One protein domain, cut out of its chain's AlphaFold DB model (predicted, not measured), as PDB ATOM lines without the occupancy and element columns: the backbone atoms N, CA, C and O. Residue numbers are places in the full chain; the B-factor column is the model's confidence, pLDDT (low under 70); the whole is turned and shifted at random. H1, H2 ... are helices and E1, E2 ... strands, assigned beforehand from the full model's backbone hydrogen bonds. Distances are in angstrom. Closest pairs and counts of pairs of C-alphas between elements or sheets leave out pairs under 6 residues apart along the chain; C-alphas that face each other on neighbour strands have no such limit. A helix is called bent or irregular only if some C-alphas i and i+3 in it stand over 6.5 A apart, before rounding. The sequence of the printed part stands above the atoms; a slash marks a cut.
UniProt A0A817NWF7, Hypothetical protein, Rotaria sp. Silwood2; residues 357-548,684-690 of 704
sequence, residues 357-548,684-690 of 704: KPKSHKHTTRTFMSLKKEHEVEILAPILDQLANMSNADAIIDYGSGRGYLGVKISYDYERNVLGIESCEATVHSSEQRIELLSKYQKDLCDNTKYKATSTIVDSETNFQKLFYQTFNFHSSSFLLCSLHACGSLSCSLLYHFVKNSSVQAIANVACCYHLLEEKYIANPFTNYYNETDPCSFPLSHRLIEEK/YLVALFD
ATOM      1  N   LYS A 357     104.283 130.960 131.665       71.25
ATOM      2  CA  LYS A 357     104.634 131.010 130.242       71.25
ATOM      3  C   LYS A 357     104.414 132.448 129.771       71.25
ATOM      4  O   LYS A 357     103.320 132.963 130.010       71.25
ATOM      5  N   PRO A 358     105.397 133.084 129.103       71.00
ATOM      6  CA  PRO A 358     105.165 134.396 128.517       71.00
ATOM      7  C   PRO A 358     103.960 134.287 127.584       71.00
ATOM      8  O   PRO A 358     103.832 133.295 126.849       71.00
ATOM      9  N   LYS A 359     103.057 135.272 127.620       69.50
ATOM     10  CA  LYS A 359     101.943 135.286 126.665       69.50
ATOM     11  C   LYS A 359     102.525 135.234 125.254       69.50
ATOM     12  O   LYS A 359     103.509 135.916 124.981       69.50
ATOM     13  N   SER A 360     101.966 134.388 124.384       52.81
ATOM     14  CA  SER A 360     102.535 133.965 123.094       52.81
ATOM     15  C   SER A 360     102.589 135.065 122.020       52.81
ATOM     16  O   SER A 360     102.164 134.858 120.885       52.81
ATOM     17  N   HIS A 361     103.142 136.226 122.344       56.72
ATOM     18  CA  HIS A 361     103.429 137.317 121.431       56.72
ATOM     19  C   HIS A 361     104.825 137.067 120.864       56.72
ATOM     20  O   HIS A 361     105.821 137.679 121.246       56.72
ATOM     21  N   LYS A 362     104.920 136.054 119.996       48.16
ATOM     22  CA  LYS A 362     106.161 135.707 119.304       48.16
ATOM     23  C   LYS A 362     106.674 136.957 118.565       48.16
ATOM     24  O   LYS A 362     106.109 137.332 117.546       48.16
ATOM     25  N   HIS A 363     107.770 137.540 119.065       51.78
ATOM     26  CA  HIS A 363     108.702 138.453 118.365       51.78
ATOM     27  C   HIS A 363     108.556 139.979 118.512       51.78
ATOM     28  O   HIS A 363     109.088 140.722 117.691       51.78
ATOM     29  N   THR A 364     107.939 140.494 119.567       51.06
ATOM     30  CA  THR A 364     107.433 141.874 119.561       51.06
ATOM     31  C   THR A 364     108.359 142.997 120.069       51.06
ATOM     32  O   THR A 364     108.121 144.155 119.722       51.06
ATOM     33  N   THR A 365     109.441 142.718 120.812       51.84
ATOM     34  CA  THR A 365     110.367 143.762 121.329       51.84
ATOM     35  C   THR A 365     111.739 143.812 120.644       51.84
ATOM     36  O   THR A 365     112.469 144.797 120.811       51.84
ATOM     37  N   ARG A 366     112.080 142.798 119.831       52.59
ATOM     38  CA  ARG A 366     113.395 142.655 119.169       52.59
ATOM     39  C   ARG A 366     113.762 143.840 118.274       52.59
ATOM     40  O   ARG A 366     114.926 144.213 118.175       52.59
ATOM     41  N   THR A 367     112.773 144.475 117.652       55.88
ATOM     42  CA  THR A 367     112.966 145.404 116.527       55.88
ATOM     43  C   THR A 367     113.565 146.767 116.905       55.88
ATOM     44  O   THR A 367     113.803 147.590 116.028       55.88
ATOM     45  N   PHE A 368     113.843 147.035 118.189       68.38
ATOM     46  CA  PHE A 368     114.274 148.366 118.647       68.38
ATOM     47  C   PHE A 368     115.321 148.345 119.774       68.38
ATOM     48  O   PHE A 368     115.350 149.260 120.605       68.38
ATOM     49  N   MET A 369     116.146 147.299 119.847       80.94
ATOM     50  CA  MET A 369     117.211 147.143 120.844       80.94
ATOM     51  C   MET A 369     118.534 146.750 120.190       80.94
ATOM     52  O   MET A 369     118.564 146.170 119.110       80.94
ATOM     53  N   SER A 370     119.650 147.058 120.854       86.56
ATOM     54  CA  SER A 370     120.924 146.435 120.493       86.56
ATOM     55  C   SER A 370     120.921 144.966 120.921       86.56
ATOM     56  O   SER A 370     120.294 144.623 121.924       86.56
ATOM     57  N   LEU A 371     121.692 144.119 120.229       86.19
ATOM     58  CA  LEU A 371     121.814 142.686 120.548       86.19
ATOM     59  C   LEU A 371     122.177 142.431 122.019       86.19
ATOM     60  O   LEU A 371     121.668 141.506 122.642       86.19
ATOM     61  N   LYS A 372     123.030 143.286 122.602       89.38
ATOM     62  CA  LYS A 372     123.371 143.220 124.027       89.38
ATOM     63  C   LYS A 372     122.146 143.474 124.912       89.38
ATOM     64  O   LYS A 372     121.931 142.734 125.864       89.38
ATOM     65  N   LYS A 373     121.381 144.539 124.643       89.12
ATOM     66  CA  LYS A 373     120.242 144.916 125.492       89.12
ATOM     67  C   LYS A 373     119.114 143.892 125.382       89.12
ATOM     68  O   LYS A 373     118.505 143.576 126.395       89.12
ATOM     69  N   GLU A 374     118.891 143.349 124.186       89.31
ATOM     70  CA  GLU A 374     117.972 142.230 123.968       89.31
ATOM     71  C   GLU A 374     118.383 141.010 124.806       89.31
ATOM     72  O   GLU A 374     117.581 140.531 125.598       89.31
ATOM     73  N   HIS A 375     119.647 140.574 124.709       91.00
ATOM     74  CA  HIS A 375     120.184 139.447 125.487       91.00
ATOM     75  C   HIS A 375     119.936 139.601 126.995       91.00
ATOM     76  O   HIS A 375     119.490 138.667 127.650       91.00
ATOM     77  N   GLU A 376     120.204 140.785 127.548       94.19
ATOM     78  CA  GLU A 376     120.012 141.051 128.978       94.19
ATOM     79  C   GLU A 376     118.536 141.025 129.396       94.19
ATOM     80  O   GLU A 376     118.189 140.446 130.424       94.19
ATOM     81  N   VAL A 377     117.663 141.655 128.603       92.94
ATOM     82  CA  VAL A 377     116.231 141.777 128.909       92.94
ATOM     83  C   VAL A 377     115.513 140.433 128.777       92.94
ATOM     84  O   VAL A 377     114.698 140.107 129.637       92.94
ATOM     85  N   GLU A 378     115.830 139.638 127.752       91.00
ATOM     86  CA  GLU A 378     115.219 138.315 127.542       91.00
ATOM     87  C   GLU A 378     115.565 137.317 128.653       91.00
ATOM     88  O   GLU A 378     114.755 136.450 128.968       91.00
ATOM     89  N   ILE A 379     116.741 137.451 129.273       93.69
ATOM     90  CA  ILE A 379     117.161 136.586 130.383       93.69
ATOM     91  C   ILE A 379     116.594 137.077 131.715       93.69
ATOM     92  O   ILE A 379     116.109 136.275 132.510       93.69
ATOM     93  N   LEU A 380     116.655 138.384 131.986       95.81
ATOM     94  CA  LEU A 380     116.294 138.910 133.301       95.81
ATOM     95  C   LEU A 380     114.774 138.986 133.517       95.81
ATOM     96  O   LEU A 380     114.311 138.700 134.616       95.81
ATOM     97  N   ALA A 381     113.984 139.322 132.493       94.75
ATOM     98  CA  ALA A 381     112.528 139.449 132.622       94.75
ATOM     99  C   ALA A 381     111.814 138.194 133.188       94.75
ATOM    100  O   ALA A 381     111.070 138.355 134.158       94.75
ATOM    101  N   PRO A 382     112.034 136.959 132.677       93.19
ATOM    102  CA  PRO A 382     111.411 135.757 133.247       93.19
ATOM    103  C   PRO A 382     111.818 135.496 134.697       93.19
ATOM    104  O   PRO A 382     111.000 135.033 135.487       93.19
ATOM    105  N   ILE A 383     113.072 135.790 135.051       95.31
ATOM    106  CA  ILE A 383     113.569 135.612 136.418       95.31
ATOM    107  C   ILE A 383     112.834 136.562 137.360       95.31
ATOM    108  O   ILE A 383     112.394 136.144 138.423       95.31
ATOM    109  N   LEU A 384     112.651 137.824 136.968       96.81
ATOM    110  CA  LEU A 384     111.950 138.810 137.791       96.81
ATOM    111  C   LEU A 384     110.484 138.443 138.030       96.81
ATOM    112  O   LEU A 384     109.994 138.639 139.138       96.81
ATOM    113  N   ASP A 385     109.798 137.878 137.034       95.25
ATOM    114  CA  ASP A 385     108.434 137.367 137.218       95.25
ATOM    115  C   ASP A 385     108.382 136.210 138.230       95.25
ATOM    116  O   ASP A 385     107.533 136.196 139.123       95.25
ATOM    117  N   GLN A 386     109.321 135.266 138.132       94.62
ATOM    118  CA  GLN A 386     109.410 134.130 139.053       94.62
ATOM    119  C   GLN A 386     109.759 134.580 140.475       94.62
ATOM    120  O   GLN A 386     109.095 134.171 141.423       94.62
ATOM    121  N   LEU A 387     110.727 135.486 140.631       95.81
ATOM    122  CA  LEU A 387     111.074 136.066 141.929       95.81
ATOM    123  C   LEU A 387     109.902 136.852 142.529       95.81
ATOM    124  O   LEU A 387     109.657 136.752 143.731       95.81
ATOM    125  N   ALA A 388     109.142 137.591 141.714       95.50
ATOM    126  CA  ALA A 388     107.941 138.284 142.174       95.50
ATOM    127  C   ALA A 388     106.864 137.298 142.662       95.50
ATOM    128  O   ALA A 388     106.221 137.559 143.675       95.50
ATOM    129  N   ASN A 389     106.701 136.145 142.000       93.69
ATOM    130  CA  ASN A 389     105.829 135.066 142.483       93.69
ATOM    131  C   ASN A 389     106.313 134.471 143.810       93.69
ATOM    132  O   ASN A 389     105.511 134.295 144.720       93.69
ATOM    133  N   MET A 390     107.602 134.148 143.920       92.94
ATOM    134  CA  MET A 390     108.173 133.518 145.117       92.94
ATOM    135  C   MET A 390     108.096 134.433 146.343       92.94
ATOM    136  O   MET A 390     107.797 133.970 147.438       92.94
ATOM    137  N   SER A 391     108.314 135.733 146.143       93.31
ATOM    138  CA  SER A 391     108.278 136.749 147.202       93.31
ATOM    139  C   SER A 391     106.896 137.362 147.445       93.31
ATOM    140  O   SER A 391     106.766 138.267 148.267       93.31
ATOM    141  N   ASN A 392     105.859 136.905 146.727       93.12
ATOM    142  CA  ASN A 392     104.518 137.503 146.733       93.12
ATOM    143  C   ASN A 392     104.543 139.034 146.546       93.12
ATOM    144  O   ASN A 392     103.825 139.771 147.225       93.12
ATOM    145  N   ALA A 393     105.401 139.520 145.646       95.62
ATOM    146  CA  ALA A 393     105.487 140.933 145.314       95.62
ATOM    147  C   ALA A 393     104.313 141.354 144.412       95.62
ATOM    148  O   ALA A 393     104.132 140.826 143.309       95.62
ATOM    149  N   ASP A 394     103.552 142.348 144.867       94.69
ATOM    150  CA  ASP A 394     102.405 142.932 144.162       94.69
ATOM    151  C   ASP A 394     102.849 143.700 142.901       94.69
ATOM    152  O   ASP A 394     102.154 143.729 141.876       94.69
ATOM    153  N   ALA A 395     104.021 144.338 142.975       97.12
ATOM    154  CA  ALA A 395     104.591 145.150 141.910       97.12
ATOM    155  C   ALA A 395     106.125 145.071 141.860       97.12
ATOM    156  O   ALA A 395     106.801 144.729 142.832       97.12
ATOM    157  N   ILE A 396     106.676 145.426 140.701       98.19
ATOM    158  CA  ILE A 396     108.119 145.490 140.453       98.19
ATOM    159  C   ILE A 396     108.525 146.954 140.282       98.19
ATOM    160  O   ILE A 396     107.841 147.720 139.603       98.19
ATOM    161  N   ILE A 397     109.651 147.342 140.871       97.44
ATOM    162  CA  ILE A 397     110.231 148.677 140.716       97.44
ATOM    163  C   ILE A 397     111.573 148.547 139.998       97.44
ATOM    164  O   ILE A 397     112.508 147.960 140.537       97.44
ATOM    165  N   ASP A 398     111.658 149.100 138.788       95.81
ATOM    166  CA  ASP A 398     112.860 149.110 137.946       95.81
ATOM    167  C   ASP A 398     113.690 150.369 138.251       95.81
ATOM    168  O   ASP A 398     113.360 151.481 137.831       95.81
ATOM    169  N   TYR A 399     114.744 150.191 139.049       87.88
ATOM    170  CA  TYR A 399     115.695 151.215 139.477       87.88
ATOM    171  C   TYR A 399     116.631 151.618 138.344       87.88
ATOM    172  O   TYR A 399     117.401 150.797 137.837       87.88
ATOM    173  N   GLY A 400     116.648 152.911 138.014       89.31
ATOM    174  CA  GLY A 400     117.430 153.395 136.879       89.31
ATOM    175  C   GLY A 400     116.919 152.764 135.589       89.31
ATOM    176  O   GLY A 400     117.701 152.225 134.801       89.31
ATOM    177  N   SER A 401     115.595 152.800 135.391       89.44
ATOM    178  CA  SER A 401     114.905 152.110 134.294       89.44
ATOM    179  C   SER A 401     115.393 152.540 132.907       89.44
ATOM    180  O   SER A 401     115.148 151.859 131.901       89.44
ATOM    181  N   GLY A 402     116.083 153.684 132.815       89.06
ATOM    182  CA  GLY A 402     116.544 154.259 131.568       89.06
ATOM    183  C   GLY A 402     115.369 154.415 130.607       89.06
ATOM    184  O   GLY A 402     114.320 154.943 130.957       89.06
ATOM    185  N   ARG A 403     115.506 153.883 129.389       86.81
ATOM    186  CA  ARG A 403     114.446 153.941 128.362       86.81
ATOM    187  C   ARG A 403     113.347 152.870 128.517       86.81
ATOM    188  O   ARG A 403     112.683 152.550 127.533       86.81
ATOM    189  N   GLY A 404     113.229 152.239 129.687       89.06
ATOM    190  CA  GLY A 404     112.123 151.340 130.041       89.06
ATOM    191  C   GLY A 404     112.108 149.971 129.359       89.06
ATOM    192  O   GLY A 404     111.096 149.279 129.393       89.06
ATOM    193  N   TYR A 405     113.204 149.540 128.724       90.25
ATOM    194  CA  TYR A 405     113.248 148.271 127.977       90.25
ATOM    195  C   TYR A 405     112.854 147.047 128.814       90.25
ATOM    196  O   TYR A 405     112.116 146.190 128.332       90.25
ATOM    197  N   LEU A 406     113.374 146.964 130.040       93.00
ATOM    198  CA  LEU A 406     113.136 145.841 130.938       93.00
ATOM    199  C   LEU A 406     111.712 145.895 131.495       93.00
ATOM    200  O   LEU A 406     110.962 144.936 131.328       93.00
ATOM    201  N   GLY A 407     111.316 147.030 132.080       92.75
ATOM    202  CA  GLY A 407     109.981 147.179 132.650       92.75
ATOM    203  C   GLY A 407     108.839 146.989 131.647       92.75
ATOM    204  O   GLY A 407     107.869 146.303 131.963       92.75
ATOM    205  N   VAL A 408     108.981 147.486 130.412       89.81
ATOM    206  CA  VAL A 408     107.988 147.255 129.347       89.81
ATOM    207  C   VAL A 408     107.890 145.769 128.988       89.81
ATOM    208  O   VAL A 408     106.781 145.257 128.864       89.81
ATOM    209  N   LYS A 409     109.021 145.052 128.871       89.00
ATOM    210  CA  LYS A 409     109.024 143.601 128.598       89.00
ATOM    211  C   LYS A 409     108.303 142.830 129.697       89.00
ATOM    212  O   LYS A 409     107.462 141.995 129.394       89.00
ATOM    213  N   ILE A 410     108.620 143.114 130.960       91.75
ATOM    214  CA  ILE A 410     108.022 142.418 132.104       91.75
ATOM    215  C   ILE A 410     106.515 142.674 132.160       91.75
ATOM    216  O   ILE A 410     105.724 141.746 132.312       91.75
ATOM    217  N   SER A 411     106.123 143.936 132.002       90.56
ATOM    218  CA  SER A 411     104.722 144.328 132.034       90.56
ATOM    219  C   SER A 411     103.909 143.689 130.911       90.56
ATOM    220  O   SER A 411     102.801 143.222 131.152       90.56
ATOM    221  N   TYR A 412     104.463 143.626 129.700       84.69
ATOM    222  CA  TYR A 412     103.758 143.085 128.543       84.69
ATOM    223  C   TYR A 412     103.710 141.550 128.532       84.69
ATOM    224  O   TYR A 412     102.643 140.964 128.364       84.69
ATOM    225  N   ASP A 413     104.844 140.881 128.757       85.50
ATOM    226  CA  ASP A 413     104.927 139.421 128.616       85.50
ATOM    227  C   ASP A 413     104.348 138.664 129.818       85.50
ATOM    228  O   ASP A 413     103.870 137.536 129.654       85.50
ATOM    229  N   TYR A 414     104.401 139.281 131.006       89.00
ATOM    230  CA  TYR A 414     104.045 138.665 132.291       89.00
ATOM    231  C   TYR A 414     102.952 139.429 133.057       89.00
ATOM    232  O   TYR A 414     102.607 139.052 134.171       89.00
ATOM    233  N   GLU A 415     102.393 140.500 132.481       88.75
ATOM    234  CA  GLU A 415     101.256 141.260 133.035       88.75
ATOM    235  C   GLU A 415     101.457 141.808 134.453       88.75
ATOM    236  O   GLU A 415     100.496 141.966 135.222       88.75
ATOM    237  N   ARG A 416     102.703 142.140 134.794       92.56
ATOM    238  CA  ARG A 416     103.071 142.747 136.077       92.56
ATOM    239  C   ARG A 416     102.902 144.258 136.062       92.56
ATOM    240  O   ARG A 416     103.163 144.912 135.052       92.56
ATOM    241  N   ASN A 417     102.545 144.802 137.224       95.44
ATOM    242  CA  ASN A 417     102.659 146.231 137.488       95.44
ATOM    243  C   ASN A 417     104.133 146.580 137.670       95.44
ATOM    244  O   ASN A 417     104.782 146.048 138.575       95.44
ATOM    245  N   VAL A 418     104.659 147.449 136.808       96.38
ATOM    246  CA  VAL A 418     106.066 147.841 136.839       96.38
ATOM    247  C   VAL A 418     106.202 149.356 136.887       96.38
ATOM    248  O   VAL A 418     105.779 150.058 135.969       96.38
ATOM    249  N   LEU A 419     106.826 149.857 137.948       96.56
ATOM    250  CA  LEU A 419     107.195 151.261 138.088       96.56
ATOM    251  C   LEU A 419     108.664 151.448 137.694       96.56
ATOM    252  O   LEU A 419     109.554 150.986 138.402       96.56
ATOM    253  N   GLY A 420     108.924 152.134 136.585       95.88
ATOM    254  CA  GLY A 420     110.266 152.586 136.224       95.88
ATOM    255  C   GLY A 420     110.619 153.887 136.940       95.88
ATOM    256  O   GLY A 420     109.889 154.870 136.819       95.88
ATOM    257  N   ILE A 421     111.730 153.907 137.674       94.62
ATOM    258  CA  ILE A 421     112.254 155.128 138.296       94.62
ATOM    259  C   ILE A 421     113.531 155.533 137.567       94.62
ATOM    260  O   ILE A 421     114.489 154.762 137.481       94.62
ATOM    261  N   GLU A 422     113.559 156.764 137.075       92.75
ATOM    262  CA  GLU A 422     114.717 157.352 136.411       92.75
ATOM    263  C   GLU A 422     114.917 158.781 136.915       92.75
ATOM    264  O   GLU A 422     113.967 159.503 137.172       92.75
ATOM    265  N   SER A 423     116.162 159.205 137.078       90.69
ATOM    266  CA  SER A 423     116.493 160.558 137.535       90.69
ATOM    267  C   SER A 423     116.359 161.616 136.433       90.69
ATOM    268  O   SER A 423     116.183 162.799 136.715       90.69
ATOM    269  N   CYS A 424     116.478 161.200 135.169       91.25
ATOM    270  CA  CYS A 424     116.478 162.073 134.005       91.25
ATOM    271  C   CYS A 424     115.114 162.101 133.300       91.25
ATOM    272  O   CYS A 424     114.752 161.168 132.578       91.25
ATOM    273  N   GLU A 425     114.424 163.235 133.397       91.44
ATOM    274  CA  GLU A 425     113.122 163.476 132.760       91.44
ATOM    275  C   GLU A 425     113.139 163.236 131.238       91.44
ATOM    276  O   GLU A 425     112.262 162.568 130.698       91.44
ATOM    277  N   ALA A 426     114.191 163.664 130.530       91.06
ATOM    278  CA  ALA A 426     114.329 163.401 129.091       91.06
ATOM    279  C   ALA A 426     114.413 161.895 128.759       91.06
ATOM    280  O   ALA A 426     113.995 161.449 127.684       91.06
ATOM    281  N   THR A 427     114.957 161.095 129.679       89.75
ATOM    282  CA  THR A 427     115.052 159.639 129.533       89.75
ATOM    283  C   THR A 427     113.707 158.969 129.821       89.75
ATOM    284  O   THR A 427     113.327 158.065 129.074       89.75
ATOM    285  N   VAL A 428     112.957 159.465 130.812       89.19
ATOM    286  CA  VAL A 428     111.557 159.077 131.061       89.19
ATOM    287  C   VAL A 428     110.702 159.363 129.828       89.19
ATOM    288  O   VAL A 428     110.080 158.448 129.295       89.19
ATOM    289  N   HIS A 429     110.787 160.574 129.276       88.88
ATOM    290  CA  HIS A 429     110.063 160.938 128.061       88.88
ATOM    291  C   HIS A 429     110.433 160.039 126.866       88.88
ATOM    292  O   HIS A 429     109.576 159.596 126.103       88.88
ATOM    293  N   SER A 430     111.714 159.675 126.732       87.06
ATOM    294  CA  SER A 430     112.160 158.709 125.715       87.06
ATOM    295  C   SER A 430     111.556 157.308 125.914       87.06
ATOM    296  O   SER A 430     111.367 156.573 124.942       87.06
ATOM    297  N   SER A 431     111.285 156.908 127.162       86.44
ATOM    298  CA  SER A 431     110.588 155.659 127.490       86.44
ATOM    299  C   SER A 431     109.111 155.723 127.099       86.44
ATOM    300  O   SER A 431     108.591 154.747 126.561       86.44
ATOM    301  N   GLU A 432     108.440 156.849 127.332       87.44
ATOM    302  CA  GLU A 432     107.034 157.063 126.957       87.44
ATOM    303  C   GLU A 432     106.855 157.021 125.437       87.44
ATOM    304  O   GLU A 432     106.083 156.211 124.924       87.44
ATOM    305  N   GLN A 433     107.674 157.780 124.698       85.44
ATOM    306  CA  GLN A 433     107.689 157.755 123.231       85.44
ATOM    307  C   GLN A 433     107.919 156.343 122.678       85.44
ATOM    308  O   GLN A 433     107.372 155.960 121.643       85.44
ATOM    309  N   ARG A 434     108.736 155.531 123.359       82.31
ATOM    310  CA  ARG A 434     108.956 154.135 122.974       82.31
ATOM    311  C   ARG A 434     107.687 153.297 123.125       82.31
ATOM    312  O   ARG A 434     107.430 152.469 122.255       82.31
ATOM    313  N   ILE A 435     106.933 153.473 124.206       82.25
ATOM    314  CA  ILE A 435     105.674 152.751 124.430       82.25
ATOM    315  C   ILE A 435     104.662 153.137 123.350       82.25
ATOM    316  O   ILE A 435     104.061 152.251 122.746       82.25
ATOM    317  N   GLU A 436     104.557 154.428 123.022       81.94
ATOM    318  CA  GLU A 436     103.723 154.917 121.915       81.94
ATOM    319  C   GLU A 436     104.144 154.354 120.551       81.94
ATOM    320  O   GLU A 436     103.316 154.072 119.687       81.94
ATOM    321  N   LEU A 437     105.448 154.198 120.316       79.75
ATOM    322  CA  LEU A 437     105.938 153.560 119.099       79.75
ATOM    323  C   LEU A 437     105.556 152.081 119.070       79.75
ATOM    324  O   LEU A 437     105.030 151.616 118.064       79.75
ATOM    325  N   LEU A 438     105.787 151.346 120.159       77.88
ATOM    326  CA  LEU A 438     105.444 149.927 120.247       77.88
ATOM    327  C   LEU A 438     103.938 149.698 120.078       77.88
ATOM    328  O   LEU A 438     103.556 148.764 119.376       77.88
ATOM    329  N   SER A 439     103.093 150.578 120.620       75.81
ATOM    330  CA  SER A 439     101.638 150.472 120.483       75.81
ATOM    331  C   SER A 439     101.142 150.655 119.045       75.81
ATOM    332  O   SER A 439     100.165 150.027 118.641       75.81
ATOM    333  N   LYS A 440     101.853 151.427 118.210       75.81
ATOM    334  CA  LYS A 440     101.553 151.526 116.767       75.81
ATOM    335  C   LYS A 440     101.807 150.216 116.022       75.81
ATOM    336  O   LYS A 440     101.097 149.912 115.066       75.81
ATOM    337  N   TYR A 441     102.810 149.447 116.444       71.44
ATOM    338  CA  TYR A 441     103.118 148.138 115.859       71.44
ATOM    339  C   TYR A 441     102.305 147.003 116.493       71.44
ATOM    340  O   TYR A 441     102.134 145.960 115.866       71.44
ATOM    341  N   GLN A 442     101.798 147.198 117.713       71.31
ATOM    342  CA  GLN A 442     101.031 146.222 118.487       71.31
ATOM    343  C   GLN A 442      99.826 146.897 119.132       71.31
ATOM    344  O   GLN A 442      99.927 147.483 120.208       71.31
ATOM    345  N   LYS A 443      98.665 146.774 118.482       61.25
ATOM    346  CA  LYS A 443      97.417 147.384 118.957       61.25
ATOM    347  C   LYS A 443      97.024 146.927 120.369       61.25
ATOM    348  O   LYS A 443      96.454 147.717 121.103       61.25
ATOM    349  N   ASP A 444      97.413 145.720 120.784       63.19
ATOM    350  CA  ASP A 444      97.113 145.189 122.124       63.19
ATOM    351  C   ASP A 444      97.961 145.822 123.251       63.19
ATOM    352  O   ASP A 444      97.713 145.578 124.431       63.19
ATOM    353  N   LEU A 445      98.982 146.622 122.910       64.50
ATOM    354  CA  LEU A 445      99.928 147.215 123.864       64.50
ATOM    355  C   LEU A 445      99.427 148.540 124.474       64.50
ATOM    356  O   LEU A 445      99.861 148.892 125.573       64.50
ATOM    357  N   CYS A 446      98.542 149.284 123.789       52.97
ATOM    358  CA  CYS A 446      98.116 150.620 124.237       52.97
ATOM    359  C   CYS A 446      97.209 150.596 125.472       52.97
ATOM    360  O   CYS A 446      97.344 151.474 126.317       52.97
ATOM    361  N   ASP A 447      96.350 149.584 125.611       52.66
ATOM    362  CA  ASP A 447      95.315 149.576 126.656       52.66
ATOM    363  C   ASP A 447      95.707 148.746 127.892       52.66
ATOM    364  O   ASP A 447      95.081 148.862 128.943       52.66
ATOM    365  N   ASN A 448      96.770 147.933 127.794       57.19
ATOM    366  CA  ASN A 448      97.123 146.921 128.801       57.19
ATOM    367  C   ASN A 448      98.556 147.014 129.350       57.19
ATOM    368  O   ASN A 448      98.945 146.170 130.162       57.19
ATOM    369  N   THR A 449      99.370 147.997 128.945       69.81
ATOM    370  CA  THR A 449     100.715 148.128 129.524       69.81
ATOM    371  C   THR A 449     100.637 148.649 130.953       69.81
ATOM    372  O   THR A 449     100.446 149.829 131.224       69.81
ATOM    373  N   LYS A 450     100.855 147.747 131.905       87.88
ATOM    374  CA  LYS A 450     100.979 148.037 133.338       87.88
ATOM    375  C   LYS A 450     102.366 148.597 133.702       87.88
ATOM    376  O   LYS A 450     102.832 148.406 134.825       87.88
ATOM    377  N   TYR A 451     103.044 149.251 132.759       92.25
ATOM    378  CA  TYR A 451     104.319 149.925 132.980       92.25
ATOM    379  C   TYR A 451     104.096 151.430 132.998       92.25
ATOM    380  O   TYR A 451     103.504 151.987 132.075       92.25
ATOM    381  N   LYS A 452     104.617 152.090 134.028       92.62
ATOM    382  CA  LYS A 452     104.647 153.548 134.123       92.62
ATOM    383  C   LYS A 452     106.025 153.980 134.591       92.62
ATOM    384  O   LYS A 452     106.640 153.286 135.397       92.62
ATOM    385  N   ALA A 453     106.503 155.109 134.088       92.38
ATOM    386  CA  ALA A 453     107.790 155.672 134.471       92.38
ATOM    387  C   ALA A 453     107.593 156.989 135.231       92.38
ATOM    388  O   ALA A 453     106.639 157.717 134.967       92.38
ATOM    389  N   THR A 454     108.493 157.292 136.161       92.94
ATOM    390  CA  THR A 454     108.517 158.566 136.885       92.94
ATOM    391  C   THR A 454     109.933 159.123 136.961       92.94
ATOM    392  O   THR A 454     110.905 158.369 137.078       92.94
ATOM    393  N   SER A 455     110.037 160.453 136.889       92.50
ATOM    394  CA  SER A 455     111.298 161.169 137.055       92.50
ATOM    395  C   SER A 455     111.526 161.462 138.535       92.50
ATOM    396  O   SER A 455     110.909 162.369 139.092       92.50
ATOM    397  N   THR A 456     112.355 160.677 139.220       89.38
ATOM    398  CA  THR A 456     112.610 160.836 140.661       89.38
ATOM    399  C   THR A 456     114.009 160.342 141.021       89.38
ATOM    400  O   THR A 456     114.473 159.318 140.522       89.38
ATOM    401  N   ILE A 457     114.684 161.078 141.905       86.56
ATOM    402  CA  ILE A 457     115.934 160.633 142.524       86.56
ATOM    403  C   ILE A 457     115.570 159.753 143.715       86.56
ATOM    404  O   ILE A 457     114.779 160.162 144.558       86.56
ATOM    405  N   VAL A 458     116.143 158.552 143.768       86.81
ATOM    406  CA  VAL A 458     115.993 157.662 144.920       86.81
ATOM    407  C   VAL A 458     117.041 158.020 145.970       86.81
ATOM    408  O   VAL A 458     118.232 158.076 145.667       86.81
ATOM    409  N   ASP A 459     116.581 158.231 147.195       87.06
ATOM    410  CA  ASP A 459     117.372 158.477 148.399       87.06
ATOM    411  C   ASP A 459     116.978 157.505 149.525       87.06
ATOM    412  O   ASP A 459     116.069 156.690 149.366       87.06
ATOM    413  N   SER A 460     117.636 157.591 150.686       83.69
ATOM    414  CA  SER A 460     117.383 156.678 151.812       83.69
ATOM    415  C   SER A 460     115.952 156.717 152.354       83.69
ATOM    416  O   SER A 460     115.510 155.724 152.932       83.69
ATOM    417  N   GLU A 461     115.230 157.820 152.147       86.62
ATOM    418  CA  GLU A 461     113.888 158.072 152.689       86.62
ATOM    419  C   GLU A 461     112.774 157.817 151.663       86.62
ATOM    420  O   GLU A 461     111.587 158.022 151.940       86.62
ATOM    421  N   THR A 462     113.132 157.357 150.465       90.50
ATOM    422  CA  THR A 462     112.178 157.146 149.380       90.50
ATOM    423  C   THR A 462     111.102 156.126 149.771       90.50
ATOM    424  O   THR A 462     111.371 154.958 150.063       90.50
ATOM    425  N   ASN A 463     109.842 156.572 149.732       92.94
ATOM    426  CA  ASN A 463     108.665 155.766 150.052       92.94
ATOM    427  C   ASN A 463     108.033 155.188 148.774       92.94
ATOM    428  O   ASN A 463     107.290 155.871 148.060       92.94
ATOM    429  N   PHE A 464     108.311 153.912 148.498       94.62
ATOM    430  CA  PHE A 464     107.844 153.225 147.290       94.62
ATOM    431  C   PHE A 464     106.326 153.058 147.223       94.62
ATOM    432  O   PHE A 464     105.755 153.180 146.147       94.62
ATOM    433  N   GLN A 465     105.659 152.844 148.356       95.38
ATOM    434  CA  GLN A 465     104.206 152.710 148.447       95.38
ATOM    435  C   GLN A 465     103.525 153.995 147.961       95.38
ATOM    436  O   GLN A 465     102.606 153.952 147.143       95.38
ATOM    437  N   LYS A 466     104.009 155.149 148.441       94.62
ATOM    438  CA  LYS A 466     103.513 156.471 148.051       94.62
ATOM    439  C   LYS A 466     103.794 156.750 146.580       94.62
ATOM    440  O   LYS A 466     102.876 157.143 145.863       94.62
ATOM    441  N   LEU A 467     105.030 156.525 146.133       94.31
ATOM    442  CA  LEU A 467     105.426 156.767 144.745       94.31
ATOM    443  C   LEU A 467     104.615 155.897 143.774       94.31
ATOM    444  O   LEU A 467     104.128 156.376 142.747       94.31
ATOM    445  N   PHE A 468     104.401 154.631 144.131       95.44
ATOM    446  CA  PHE A 468     103.581 153.710 143.360       95.44
ATOM    447  C   PHE A 468     102.126 154.176 143.301       95.44
ATOM    448  O   PHE A 468     101.575 154.292 142.207       95.44
ATOM    449  N   TYR A 469     101.523 154.524 144.443       95.38
ATOM    450  CA  TYR A 469     100.145 155.021 144.495       95.38
ATOM    451  C   TYR A 469      99.949 156.283 143.648       95.38
ATOM    452  O   TYR A 469      99.006 156.352 142.868       95.38
ATOM    453  N   GLN A 470     100.866 157.249 143.731       94.69
ATOM    454  CA  GLN A 470     100.811 158.472 142.920       94.69
ATOM    455  C   GLN A 470     100.876 158.187 141.414       94.69
ATOM    456  O   GLN A 470     100.283 158.917 140.624       94.69
ATOM    457  N   THR A 471     101.563 157.117 141.016       92.94
ATOM    458  CA  THR A 471     101.746 156.763 139.604       92.94
ATOM    459  C   THR A 471     100.593 155.905 139.066       92.94
ATOM    460  O   THR A 471     100.113 156.096 137.944       92.94
ATOM    461  N   PHE A 472     100.133 154.934 139.854       93.00
ATOM    462  CA  PHE A 472      99.174 153.911 139.434       93.00
ATOM    463  C   PHE A 472      97.740 154.154 139.917       93.00
ATOM    464  O   PHE A 472      96.819 153.585 139.337       93.00
ATOM    465  N   ASN A 473      97.543 155.030 140.904       93.44
ATOM    466  CA  ASN A 473      96.265 155.329 141.553       93.44
ATOM    467  C   ASN A 473      95.607 154.116 142.248       93.44
ATOM    468  O   ASN A 473      94.389 154.050 142.394       93.44
ATOM    469  N   PHE A 474      96.417 153.148 142.682       93.06
ATOM    470  CA  PHE A 474      96.024 152.064 143.586       93.06
ATOM    471  C   PHE A 474      97.203 151.668 144.481       93.06
ATOM    472  O   PHE A 474      98.358 151.986 144.188       93.06
ATOM    473  N   HIS A 475      96.912 151.018 145.608       92.81
ATOM    474  CA  HIS A 475      97.930 150.652 146.590       92.81
ATOM    475  C   HIS A 475      98.627 149.340 146.228       92.81
ATOM    476  O   HIS A 475      97.996 148.397 145.762       92.81
ATOM    477  N   SER A 476      99.924 149.292 146.510       92.56
ATOM    478  CA  SER A 476     100.752 148.089 146.483       92.56
ATOM    479  C   SER A 476     101.487 148.012 147.814       92.56
ATOM    480  O   SER A 476     101.966 149.036 148.312       92.56
ATOM    481  N   SER A 477     101.530 146.823 148.407       90.94
ATOM    482  CA  SER A 477     102.036 146.617 149.768       90.94
ATOM    483  C   SER A 477     103.378 145.892 149.798       90.94
ATOM    484  O   SER A 477     104.168 146.113 150.720       90.94
ATOM    485  N   SER A 478     103.662 145.097 148.766       96.25
ATOM    486  CA  SER A 478     104.907 144.359 148.586       96.25
ATOM    487  C   SER A 478     105.565 144.684 147.241       96.25
ATOM    488  O   SER A 478     104.902 144.838 146.213       96.25
ATOM    489  N   PHE A 479     106.891 144.796 147.237       98.00
ATOM    490  CA  PHE A 479     107.670 145.146 146.053       98.00
ATOM    491  C   PHE A 479     108.866 144.223 145.859       98.00
ATOM    492  O   PHE A 479     109.544 143.844 146.818       98.00
ATOM    493  N   LEU A 480     109.172 143.962 144.591       98.31
ATOM    494  CA  LEU A 480     110.483 143.514 144.146       98.31
ATOM    495  C   LEU A 480     111.217 144.714 143.542       98.31
ATOM    496  O   LEU A 480     110.696 145.340 142.618       98.31
ATOM    497  N   LEU A 481     112.424 145.030 144.020       97.81
ATOM    498  CA  LEU A 481     113.268 146.045 143.373       97.81
ATOM    499  C   LEU A 481     114.249 145.371 142.417       97.81
ATOM    500  O   LEU A 481     114.972 144.450 142.796       97.81
ATOM    501  N   CYS A 482     114.319 145.834 141.179       97.56
ATOM    502  CA  CYS A 482     115.277 145.329 140.209       97.56
ATOM    503  C   CYS A 482     116.063 146.460 139.566       97.56
ATOM    504  O   CYS A 482     115.614 147.597 139.531       97.56
ATOM    505  N   SER A 483     117.247 146.147 139.051       94.81
ATOM    506  CA  SER A 483     118.019 147.101 138.261       94.81
ATOM    507  C   SER A 483     118.862 146.385 137.219       94.81
ATOM    508  O   SER A 483     119.619 145.469 137.556       94.81
ATOM    509  N   LEU A 484     118.802 146.850 135.971       93.38
ATOM    510  CA  LEU A 484     119.671 146.390 134.890       93.38
ATOM    511  C   LEU A 484     120.700 147.472 134.545       93.38
ATOM    512  O   LEU A 484     120.427 148.317 133.690       93.38
ATOM    513  N   HIS A 485     121.888 147.372 135.160       88.69
ATOM    514  CA  HIS A 485     122.988 148.358 135.172       88.69
ATOM    515  C   HIS A 485     122.841 149.467 136.225       88.69
ATOM    516  O   HIS A 485     123.051 150.639 135.909       88.69
ATOM    517  N   ALA A 486     122.558 149.117 137.485       83.75
ATOM    518  CA  ALA A 486     122.660 150.088 138.577       83.75
ATOM    519  C   ALA A 486     124.110 150.580 138.712       83.75
ATOM    520  O   ALA A 486     125.013 149.836 139.104       83.75
ATOM    521  N   CYS A 487     124.336 151.842 138.344       85.06
ATOM    522  CA  CYS A 487     125.661 152.447 138.292       85.06
ATOM    523  C   CYS A 487     126.079 152.977 139.668       85.06
ATOM    524  O   CYS A 487     125.337 153.736 140.286       85.06
ATOM    525  N   GLY A 488     127.295 152.647 140.116       85.75
ATOM    526  CA  GLY A 488     127.876 153.249 141.322       85.75
ATOM    527  C   GLY A 488     127.008 153.059 142.573       85.75
ATOM    528  O   GLY A 488     126.573 151.941 142.866       85.75
ATOM    529  N   SER A 489     126.766 154.149 143.307       84.56
ATOM    530  CA  SER A 489     126.033 154.159 144.583       84.56
ATOM    531  C   SER A 489     124.566 153.730 144.468       84.56
ATOM    532  O   SER A 489     124.029 153.179 145.429       84.56
ATOM    533  N   LEU A 490     123.937 153.854 143.288       87.44
ATOM    534  CA  LEU A 490     122.561 153.387 143.060       87.44
ATOM    535  C   LEU A 490     122.416 151.888 143.365       87.44
ATOM    536  O   LEU A 490     121.424 151.455 143.947       87.44
ATOM    537  N   SER A 491     123.444 151.102 143.027       89.12
ATOM    538  CA  SER A 491     123.477 149.665 143.305       89.12
ATOM    539  C   SER A 491     123.487 149.369 144.808       89.12
ATOM    540  O   SER A 491     122.934 148.355 145.213       89.12
ATOM    541  N   CYS A 492     124.070 150.250 145.628       90.75
ATOM    542  CA  CYS A 492     124.109 150.108 147.086       90.75
ATOM    543  C   CYS A 492     122.806 150.601 147.730       90.75
ATOM    544  O   CYS A 492     122.293 149.952 148.636       90.75
ATOM    545  N   SER A 493     122.220 151.689 147.213       90.88
ATOM    546  CA  SER A 493     120.913 152.200 147.660       90.88
ATOM    547  C   SER A 493     119.834 151.121 147.610       90.88
ATOM    548  O   SER A 493     119.069 150.958 148.557       90.88
ATOM    549  N   LEU A 494     119.814 150.331 146.534       93.56
ATOM    550  CA  LEU A 494     118.887 149.213 146.374       93.56
ATOM    551  C   LEU A 494     119.042 148.165 147.496       93.56
ATOM    552  O   LEU A 494     118.036 147.672 148.007       93.56
ATOM    553  N   LEU A 495     120.275 147.873 147.936       95.00
ATOM    554  CA  LEU A 495     120.532 146.967 149.067       95.00
ATOM    555  C   LEU A 495     120.041 147.572 150.383       95.00
ATOM    556  O   LEU A 495     119.359 146.901 151.150       95.00
ATOM    557  N   TYR A 496     120.319 148.855 150.627       93.56
ATOM    558  CA  TYR A 496     119.846 149.532 151.834       93.56
ATOM    559  C   TYR A 496     118.317 149.566 151.923       93.56
ATOM    560  O   TYR A 496     117.773 149.366 153.008       93.56
ATOM    561  N   HIS A 497     117.608 149.758 150.806       94.69
ATOM    562  CA  HIS A 497     116.147 149.668 150.794       94.69
ATOM    563  C   HIS A 497     115.644 148.251 151.046       94.69
ATOM    564  O   HIS A 497     114.662 148.098 151.766       94.69
ATOM    565  N   PHE A 498     116.311 147.224 150.514       96.06
ATOM    566  CA  PHE A 498     115.976 145.842 150.850       96.06
ATOM    567  C   PHE A 498     116.103 145.587 152.353       96.06
ATOM    568  O   PHE A 498     115.178 145.052 152.953       96.06
ATOM    569  N   VAL A 499     117.191 146.034 152.983       94.06
ATOM    570  CA  VAL A 499     117.405 145.861 154.428       94.06
ATOM    571  C   VAL A 499     116.376 146.647 155.250       94.06
ATOM    572  O   VAL A 499     115.743 146.094 156.145       94.06
ATOM    573  N   LYS A 500     116.181 147.937 154.949       91.25
ATOM    574  CA  LYS A 500     115.409 148.857 155.804       91.25
ATOM    575  C   LYS A 500     113.899 148.840 155.561       91.25
ATOM    576  O   LYS A 500     113.142 149.168 156.470       91.25
ATOM    577  N   ASN A 501     113.443 148.524 154.348       92.12
ATOM    578  CA  ASN A 501     112.033 148.653 153.979       92.12
ATOM    579  C   ASN A 501     111.326 147.292 154.029       92.12
ATOM    580  O   ASN A 501     111.595 146.397 153.226       92.12
ATOM    581  N   SER A 502     110.386 147.147 154.965       91.88
ATOM    582  CA  SER A 502     109.608 145.919 155.156       91.88
ATOM    583  C   SER A 502     108.676 145.593 153.992       91.88
ATOM    584  O   SER A 502     108.310 144.435 153.856       91.88
ATOM    585  N   SER A 503     108.323 146.559 153.137       95.12
ATOM    586  CA  SER A 503     107.549 146.296 151.917       95.12
ATOM    587  C   SER A 503     108.394 145.742 150.778       95.12
ATOM    588  O   SER A 503     107.838 145.187 149.836       95.12
ATOM    589  N   VAL A 504     109.720 145.852 150.835       96.94
ATOM    590  CA  VAL A 504     110.589 145.248 149.823       96.94
ATOM    591  C   VAL A 504     110.845 143.792 150.207       96.94
ATOM    592  O   VAL A 504     111.550 143.534 151.181       96.94
ATOM    593  N   GLN A 505     110.272 142.859 149.444       97.31
ATOM    594  CA  GLN A 505     110.368 141.411 149.697       97.31
ATOM    595  C   GLN A 505     111.501 140.748 148.916       97.31
ATOM    596  O   GLN A 505     111.997 139.695 149.303       97.31
ATOM    597  N   ALA A 506     111.914 141.359 147.806       98.00
ATOM    598  CA  ALA A 506     112.910 140.784 146.921       98.00
ATOM    599  C   ALA A 506     113.744 141.850 146.222       98.00
ATOM    600  O   ALA A 506     113.265 142.957 145.950       98.00
ATOM    601  N   ILE A 507     114.972 141.479 145.868       98.19
ATOM    602  CA  ILE A 507     115.825 142.263 144.983       98.19
ATOM    603  C   ILE A 507     116.481 141.436 143.888       98.19
ATOM    604  O   ILE A 507     116.771 140.258 144.074       98.19
ATOM    605  N   ALA A 508     116.762 142.091 142.762       98.00
ATOM    606  CA  ALA A 508     117.592 141.575 141.676       98.00
ATOM    607  C   ALA A 508     118.449 142.705 141.080       98.00
ATOM    608  O   ALA A 508     117.977 143.546 140.309       98.00
ATOM    609  N   ASN A 509     119.723 142.740 141.458       97.00
ATOM    610  CA  ASN A 509     120.630 143.857 141.220       97.00
ATOM    611  C   ASN A 509     121.766 143.457 140.273       97.00
ATOM    612  O   ASN A 509     122.734 142.810 140.682       97.00
ATOM    613  N   VAL A 510     121.674 143.878 139.009       96.19
ATOM    614  CA  VAL A 510     122.803 143.847 138.069       96.19
ATOM    615  C   VAL A 510     123.593 145.143 138.222       96.19
ATOM    616  O   VAL A 510     123.278 146.173 137.609       96.19
ATOM    617  N   ALA A 511     124.628 145.087 139.050       91.12
ATOM    618  CA  ALA A 511     125.516 146.209 139.300       91.12
ATOM    619  C   ALA A 511     126.419 146.516 138.100       91.12
ATOM    620  O   ALA A 511     126.829 145.629 137.348       91.12
ATOM    621  N   CYS A 512     126.791 147.785 137.930       86.62
ATOM    622  CA  CYS A 512     127.814 148.157 136.962       86.62
ATOM    623  C   CYS A 512     128.559 149.447 137.352       86.62
ATOM    624  O   CYS A 512     128.278 150.092 138.361       86.62
ATOM    625  N   CYS A 513     129.538 149.837 136.527       88.44
ATOM    626  CA  CYS A 513     130.289 151.087 136.680       88.44
ATOM    627  C   CYS A 513     130.939 151.252 138.064       88.44
ATOM    628  O   CYS A 513     130.873 152.321 138.662       88.44
ATOM    629  N   TYR A 514     131.633 150.217 138.543       91.75
ATOM    630  CA  TYR A 514     132.260 150.203 139.871       91.75
ATOM    631  C   TYR A 514     133.227 151.370 140.139       91.75
ATOM    632  O   TYR A 514     133.433 151.763 141.277       91.75
ATOM    633  N   HIS A 515     133.799 151.973 139.096       87.69
ATOM    634  CA  HIS A 515     134.645 153.166 139.204       87.69
ATOM    635  C   HIS A 515     133.914 154.435 139.687       87.69
ATOM    636  O   HIS A 515     134.583 155.424 139.978       87.69
ATOM    637  N   LEU A 516     132.576 154.419 139.716       87.81
ATOM    638  CA  LEU A 516     131.721 155.471 140.274       87.81
ATOM    639  C   LEU A 516     131.316 155.193 141.727       87.81
ATOM    640  O   LEU A 516     130.581 155.982 142.306       87.81
ATOM    641  N   LEU A 517     131.739 154.068 142.307       88.00
ATOM    642  CA  LEU A 517     131.522 153.822 143.726       88.00
ATOM    643  C   LEU A 517     132.362 154.807 144.549       88.00
ATOM    644  O   LEU A 517     133.499 155.141 144.200       88.00
ATOM    645  N   GLU A 518     131.841 155.207 145.695       85.00
ATOM    646  CA  GLU A 518     132.597 155.937 146.709       85.00
ATOM    647  C   GLU A 518     133.221 154.940 147.688       85.00
ATOM    648  O   GLU A 518     132.550 154.001 148.119       85.00
ATOM    649  N   GLU A 519     134.517 155.096 147.983       87.62
ATOM    650  CA  GLU A 519     135.204 154.245 148.965       87.62
ATOM    651  C   GLU A 519     135.331 154.982 150.284       87.62
ATOM    652  O   GLU A 519     135.869 156.086 150.321       87.62
ATOM    653  N   LYS A 520     134.926 154.331 151.372       85.38
ATOM    654  CA  LYS A 520     134.970 154.923 152.712       85.38
ATOM    655  C   LYS A 520     136.367 155.388 153.127       85.38
ATOM    656  O   LYS A 520     136.508 156.346 153.876       85.38
ATOM    657  N   TYR A 521     137.412 154.709 152.653       85.31
ATOM    658  CA  TYR A 521     138.788 154.913 153.113       85.31
ATOM    659  C   TYR A 521     139.727 155.498 152.045       85.31
ATOM    660  O   TYR A 521     140.953 155.466 152.214       85.31
ATOM    661  N   ILE A 522     139.170 156.020 150.946       80.19
ATOM    662  CA  ILE A 522     139.908 156.730 149.895       80.19
ATOM    663  C   ILE A 522     139.167 158.026 149.568       80.19
ATOM    664  O   ILE A 522     137.984 157.997 149.250       80.19
ATOM    665  N   ALA A 523     139.875 159.157 149.591       72.00
ATOM    666  CA  ALA A 523     139.303 160.439 149.191       72.00
ATOM    667  C   ALA A 523     138.748 160.374 147.760       72.00
ATOM    668  O   ALA A 523     139.390 159.837 146.848       72.00
ATOM    669  N   ASN A 524     137.557 160.938 147.553       66.12
ATOM    670  CA  ASN A 524     136.960 160.981 146.226       66.12
ATOM    671  C   ASN A 524     137.820 161.888 145.316       66.12
ATOM    672  O   ASN A 524     137.980 163.072 145.612       66.12
ATOM    673  N   PRO A 525     138.358 161.381 144.189       60.12
ATOM    674  CA  PRO A 525     139.299 162.127 143.352       60.12
ATOM    675  C   PRO A 525     138.671 163.311 142.599       60.12
ATOM    676  O   PRO A 525     139.396 164.067 141.954       60.12
ATOM    677  N   PHE A 526     137.342 163.453 142.615       61.03
ATOM    678  CA  PHE A 526     136.630 164.556 141.964       61.03
ATOM    679  C   PHE A 526     136.242 165.670 142.930       61.03
ATOM    680  O   PHE A 526     136.163 166.824 142.520       61.03
ATOM    681  N   THR A 527     135.994 165.331 144.191       60.59
ATOM    682  CA  THR A 527     135.521 166.287 145.197       60.59
ATOM    683  C   THR A 527     136.569 166.572 146.270       60.59
ATOM    684  O   THR A 527     136.390 167.512 147.035       60.59
ATOM    685  N   ASN A 528     137.648 165.773 146.344       58.66
ATOM    686  CA  ASN A 528     138.597 165.724 147.466       58.66
ATOM    687  C   ASN A 528     137.902 165.643 148.836       58.66
ATOM    688  O   ASN A 528     138.482 165.976 149.867       58.66
ATOM    689  N   TYR A 529     136.647 165.198 148.835       54.31
ATOM    690  CA  TYR A 529     135.805 165.129 150.006       54.31
ATOM    691  C   TYR A 529     136.010 163.771 150.670       54.31
ATOM    692  O   TYR A 529     135.997 162.728 150.005       54.31
ATOM    693  N   TYR A 530     136.244 163.815 151.976       54.16
ATOM    694  CA  TYR A 530     136.347 162.660 152.850       54.16
ATOM    695  C   TYR A 530     135.362 162.878 153.987       54.16
ATOM    696  O   TYR A 530     135.507 163.841 154.739       54.16
ATOM    697  N   ASN A 531     134.361 162.010 154.096       52.09
ATOM    698  CA  ASN A 531     133.452 162.031 155.226       52.09
ATOM    699  C   ASN A 531     133.210 160.610 155.724       52.09
ATOM    700  O   ASN A 531     132.689 159.763 155.002       52.09
ATOM    701  N   GLU A 532     133.610 160.351 156.967       52.00
ATOM    702  CA  GLU A 532     133.438 159.049 157.612       52.00
ATOM    703  C   GLU A 532     131.970 158.750 157.952       52.00
ATOM    704  O   GLU A 532     131.633 157.586 158.182       52.00
ATOM    705  N   THR A 533     131.107 159.776 157.982       49.31
ATOM    706  CA  THR A 533     129.700 159.651 158.389       49.31
ATOM    707  C   THR A 533     128.735 159.377 157.240       49.31
ATOM    708  O   THR A 533     127.587 159.024 157.505       49.31
ATOM    709  N   ASP A 534     129.156 159.551 155.986       56.31
ATOM    710  CA  ASP A 534     128.261 159.364 154.844       56.31
ATOM    711  C   ASP A 534     128.084 157.877 154.498       56.31
ATOM    712  O   ASP A 534     129.011 157.077 154.679       56.31
ATOM    713  N   PRO A 535     126.904 157.473 153.983       62.66
ATOM    714  CA  PRO A 535     126.678 156.112 153.515       62.66
ATOM    715  C   PRO A 535     127.713 155.735 152.450       62.66
ATOM    716  O   PRO A 535     127.698 156.248 151.331       62.66
ATOM    717  N   CYS A 536     128.622 154.821 152.781       74.00
ATOM    718  CA  CYS A 536     129.636 154.377 151.838       74.00
ATOM    719  C   CYS A 536     129.048 153.412 150.802       74.00
ATOM    720  O   CYS A 536     128.086 152.686 151.061       74.00
ATOM    721  N   SER A 537     129.648 153.399 149.607       86.75
ATOM    722  CA  SER A 537     129.303 152.440 148.546       86.75
ATOM    723  C   SER A 537     130.256 151.237 148.492       86.75
ATOM    724  O   SER A 537     129.988 150.277 147.770       86.75
ATOM    725  N   PHE A 538     131.391 151.322 149.193       91.75
ATOM    726  CA  PHE A 538     132.355 150.246 149.415       91.75
ATOM    727  C   PHE A 538     133.325 150.622 150.561       91.75
ATOM    728  O   PHE A 538     133.759 151.780 150.616       91.75
ATOM    729  N   PRO A 539     133.748 149.679 151.419       93.88
ATOM    730  CA  PRO A 539     133.133 148.365 151.642       93.88
ATOM    731  C   PRO A 539     131.781 148.476 152.372       93.88
ATOM    732  O   PRO A 539     131.484 149.523 152.949       93.88
ATOM    733  N   LEU A 540     130.968 147.419 152.317       93.06
ATOM    734  CA  LEU A 540     129.668 147.316 152.995       93.06
ATOM    735  C   LEU A 540     129.644 146.260 154.106       93.06
ATOM    736  O   LEU A 540     128.995 146.484 155.122       93.06
ATOM    737  N   SER A 541     130.323 145.130 153.908       92.19
ATOM    738  CA  SER A 541     130.408 144.050 154.897       92.19
ATOM    739  C   SER A 541     131.170 144.493 156.140       92.19
ATOM    740  O   SER A 541     132.146 145.252 156.050       92.19
ATOM    741  N   HIS A 542     130.750 143.999 157.303       87.69
ATOM    742  CA  HIS A 542     131.367 144.337 158.580       87.69
ATOM    743  C   HIS A 542     132.874 144.057 158.561       87.69
ATOM    744  O   HIS A 542     133.674 144.954 158.836       87.69
ATOM    745  N   ARG A 543     133.266 142.864 158.099       85.25
ATOM    746  CA  ARG A 543     134.667 142.441 158.008       85.25
ATOM    747  C   ARG A 543     135.538 143.405 157.198       85.25
ATOM    748  O   ARG A 543     136.563 143.879 157.685       85.25
ATOM    749  N   LEU A 544     135.141 143.739 155.966       92.50
ATOM    750  CA  LEU A 544     135.951 144.627 155.127       92.50
ATOM    751  C   LEU A 544     135.967 146.074 155.641       92.50
ATOM    752  O   LEU A 544     136.949 146.790 155.404       92.50
ATOM    753  N   ILE A 545     134.901 146.507 156.330       89.06
ATOM    754  CA  ILE A 545     134.846 147.793 157.032       89.06
ATOM    755  C   ILE A 545     135.874 147.819 158.165       89.06
ATOM    756  O   ILE A 545     136.663 148.765 158.202       89.06
ATOM    757  N   GLU A 546     135.898 146.818 159.048       86.50
ATOM    758  CA  GLU A 546     136.841 146.741 160.176       86.50
ATOM    759  C   GLU A 546     138.295 146.781 159.709       86.50
ATOM    760  O   GLU A 546     139.120 147.533 160.233       86.50
ATOM    761  N   GLU A 547     138.591 146.042 158.646       87.69
ATOM    762  CA  GLU A 547     139.935 145.939 158.082       87.69
ATOM    763  C   GLU A 547     140.319 147.140 157.204       87.69
ATOM    764  O   GLU A 547     141.404 147.183 156.620       87.69
ATOM    765  N   LYS A 548     139.436 148.139 157.101       91.19
ATOM    766  CA  LYS A 548     139.638 149.371 156.329       91.19
ATOM    767  C   LYS A 548     140.030 149.110 154.872       91.19
ATOM    768  O   LYS A 548     140.905 149.787 154.322       91.19
ATOM    769  N   TYR A 684     121.785 135.264 146.849       96.56
ATOM    770  CA  TYR A 684     122.446 134.540 145.765       96.56
ATOM    771  C   TYR A 684     123.198 135.485 144.835       96.56
ATOM    772  O   TYR A 684     122.686 136.533 144.442       96.56
ATOM    773  N   LEU A 685     124.383 135.067 144.391       97.75
ATOM    774  CA  LEU A 685     125.101 135.720 143.302       97.75
ATOM    775  C   LEU A 685     125.057 134.831 142.054       97.75
ATOM    776  O   LEU A 685     125.556 133.705 142.062       97.75
ATOM    777  N   VAL A 686     124.439 135.340 140.984       98.06
ATOM    778  CA  VAL A 686     124.098 134.548 139.796       98.06
ATOM    779  C   VAL A 686     124.730 135.131 138.537       98.06
ATOM    780  O   VAL A 686     124.548 136.303 138.206       98.06
ATOM    781  N   ALA A 687     125.448 134.297 137.794       96.56
ATOM    782  CA  ALA A 687     126.039 134.623 136.507       96.56
ATOM    783  C   ALA A 687     124.999 134.504 135.377       96.56
ATOM    784  O   ALA A 687     124.959 133.499 134.668       96.56
ATOM    785  N   LEU A 688     124.169 135.535 135.197       95.12
ATOM    786  CA  LEU A 688     123.034 135.524 134.267       95.12
ATOM    787  C   LEU A 688     123.413 135.667 132.795       95.12
ATOM    788  O   LEU A 688     122.806 135.028 131.940       95.12
ATOM    789  N   PHE A 689     124.363 136.544 132.470       95.31
ATOM    790  CA  PHE A 689     124.627 136.887 131.070       95.31
ATOM    791  C   PHE A 689     125.877 136.211 130.507       95.31
ATOM    792  O   PHE A 689     126.807 135.841 131.223       95.31
ATOM    793  N   ASP A 690     125.902 136.099 129.180       92.94
ATOM    794  CA  ASP A 690     127.077 135.696 128.420       92.94
ATOM    795  C   ASP A 690     128.144 136.803 128.548       92.94
ATOM    796  O   ASP A 690     127.875 137.938 128.134       92.94
TER     797      ASP A 690
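AT A GLANCE: This is residues 357 to 548 and 684 to 690 of the 704 residues of the protein "Hypothetical protein" of Rotaria sp. Silwood2 (UniProt A0A817NWF7). A twisted sheet of five parallel strands forms the core as a slab between two layers of helices, H1, H2 and H3 covering one face and H4 and H5 the other. Beyond one side of this body, residues 513 to 541 lead away to the short helix H6, far from the sheet. The printed part has 199 residues with six named helices and six named strands, in the order H1 E1 H2 E2 H3 E3 H4 E4 H5 E5 H6 E6; the sheet's order is E3 E2 E1 E4 E5, and the class is mixed, helices and strands. It is compact, with a radius of gyration of the C-alphas of 17.7 A, yet elongated in outline, spanning 56 by 35 by 31 A.

IN THESE COORDINATES: The sheet holds E3 (residues 451 to 455), E2 (417 to 422, 16.4 A), E1 (395 to 399), E4 (479 to 487, 20.9 A) and E5 (504 to 512, 21.7 A). H1 (371 to 390, 29.6 A) begins at C-alpha 371 (121.814, 142.686, 120.548); it is neither bent nor irregular, but only just: C-alphas 379 and 382 are 6.5 A apart. The other helices are H2 (405 to 414), H3 (425 to 441, 24.9 A), H4 (464 to 472), H5 (490 to 500, 15.3 A) and H6 (542 to 546). E6 (684 to 687) ends at C-alpha 687 (126.039, 134.623, 136.507).

HOW THE PARTS SIT: Across the neighbour strands of the sheet these backbone atoms are within hydrogen-bond range: N 452 and O 418 between E3 and E2 at 3.0 A, N 398 and O 419 between E2 and E1 at 2.9 A, N 399 and O 482 between E1 and E4 at 2.8 A, and N 481 and O 506 between E4 and E5 at 3.0 A, among others. E4 bends by 76 degrees at residue 484. Three strand-helix-strand units, each two parallel neighbour strands with a helix between, are E1 H2 E2, E2 H3 E3 and E4 H5 E5; E3 H4 E4 is a split one, with E2 and E1 between its strands, and the four crossovers are right-handed. H1 runs along E4 at a height over the sheet of 9.0 A, and H3 along E3 at 10.3 A. H1 touches H2 with residues 377 to 385 alone, the closest C-alphas being Ala 381 and Ile 410, 5.4 A, at a steep tilt of 49 degrees. On the opposite face H4 runs across E2, at 74 degrees on the local plane, and H5 along E5, at 17 degrees. E6 pairs with no named strand but is near E5. Every O i to N i+4 pair is within range in H2, H4 and H6, against 14 of 16 in H1, 12 of 13 in H3 and 6 of 7 in H5.

THE WHOLE: The two C-alphas farthest apart, Lys 443 and Glu 547, are 57.8 A apart. Residues 549 to 683 are not printed, and C-alphas 548 and 684 are 25.0 A apart across the cut. The link from E5 to H6 is long, 29 residues. The model's pLDDT is under 70 at residues 359 to 368, 443 to 449 and 524 to 535.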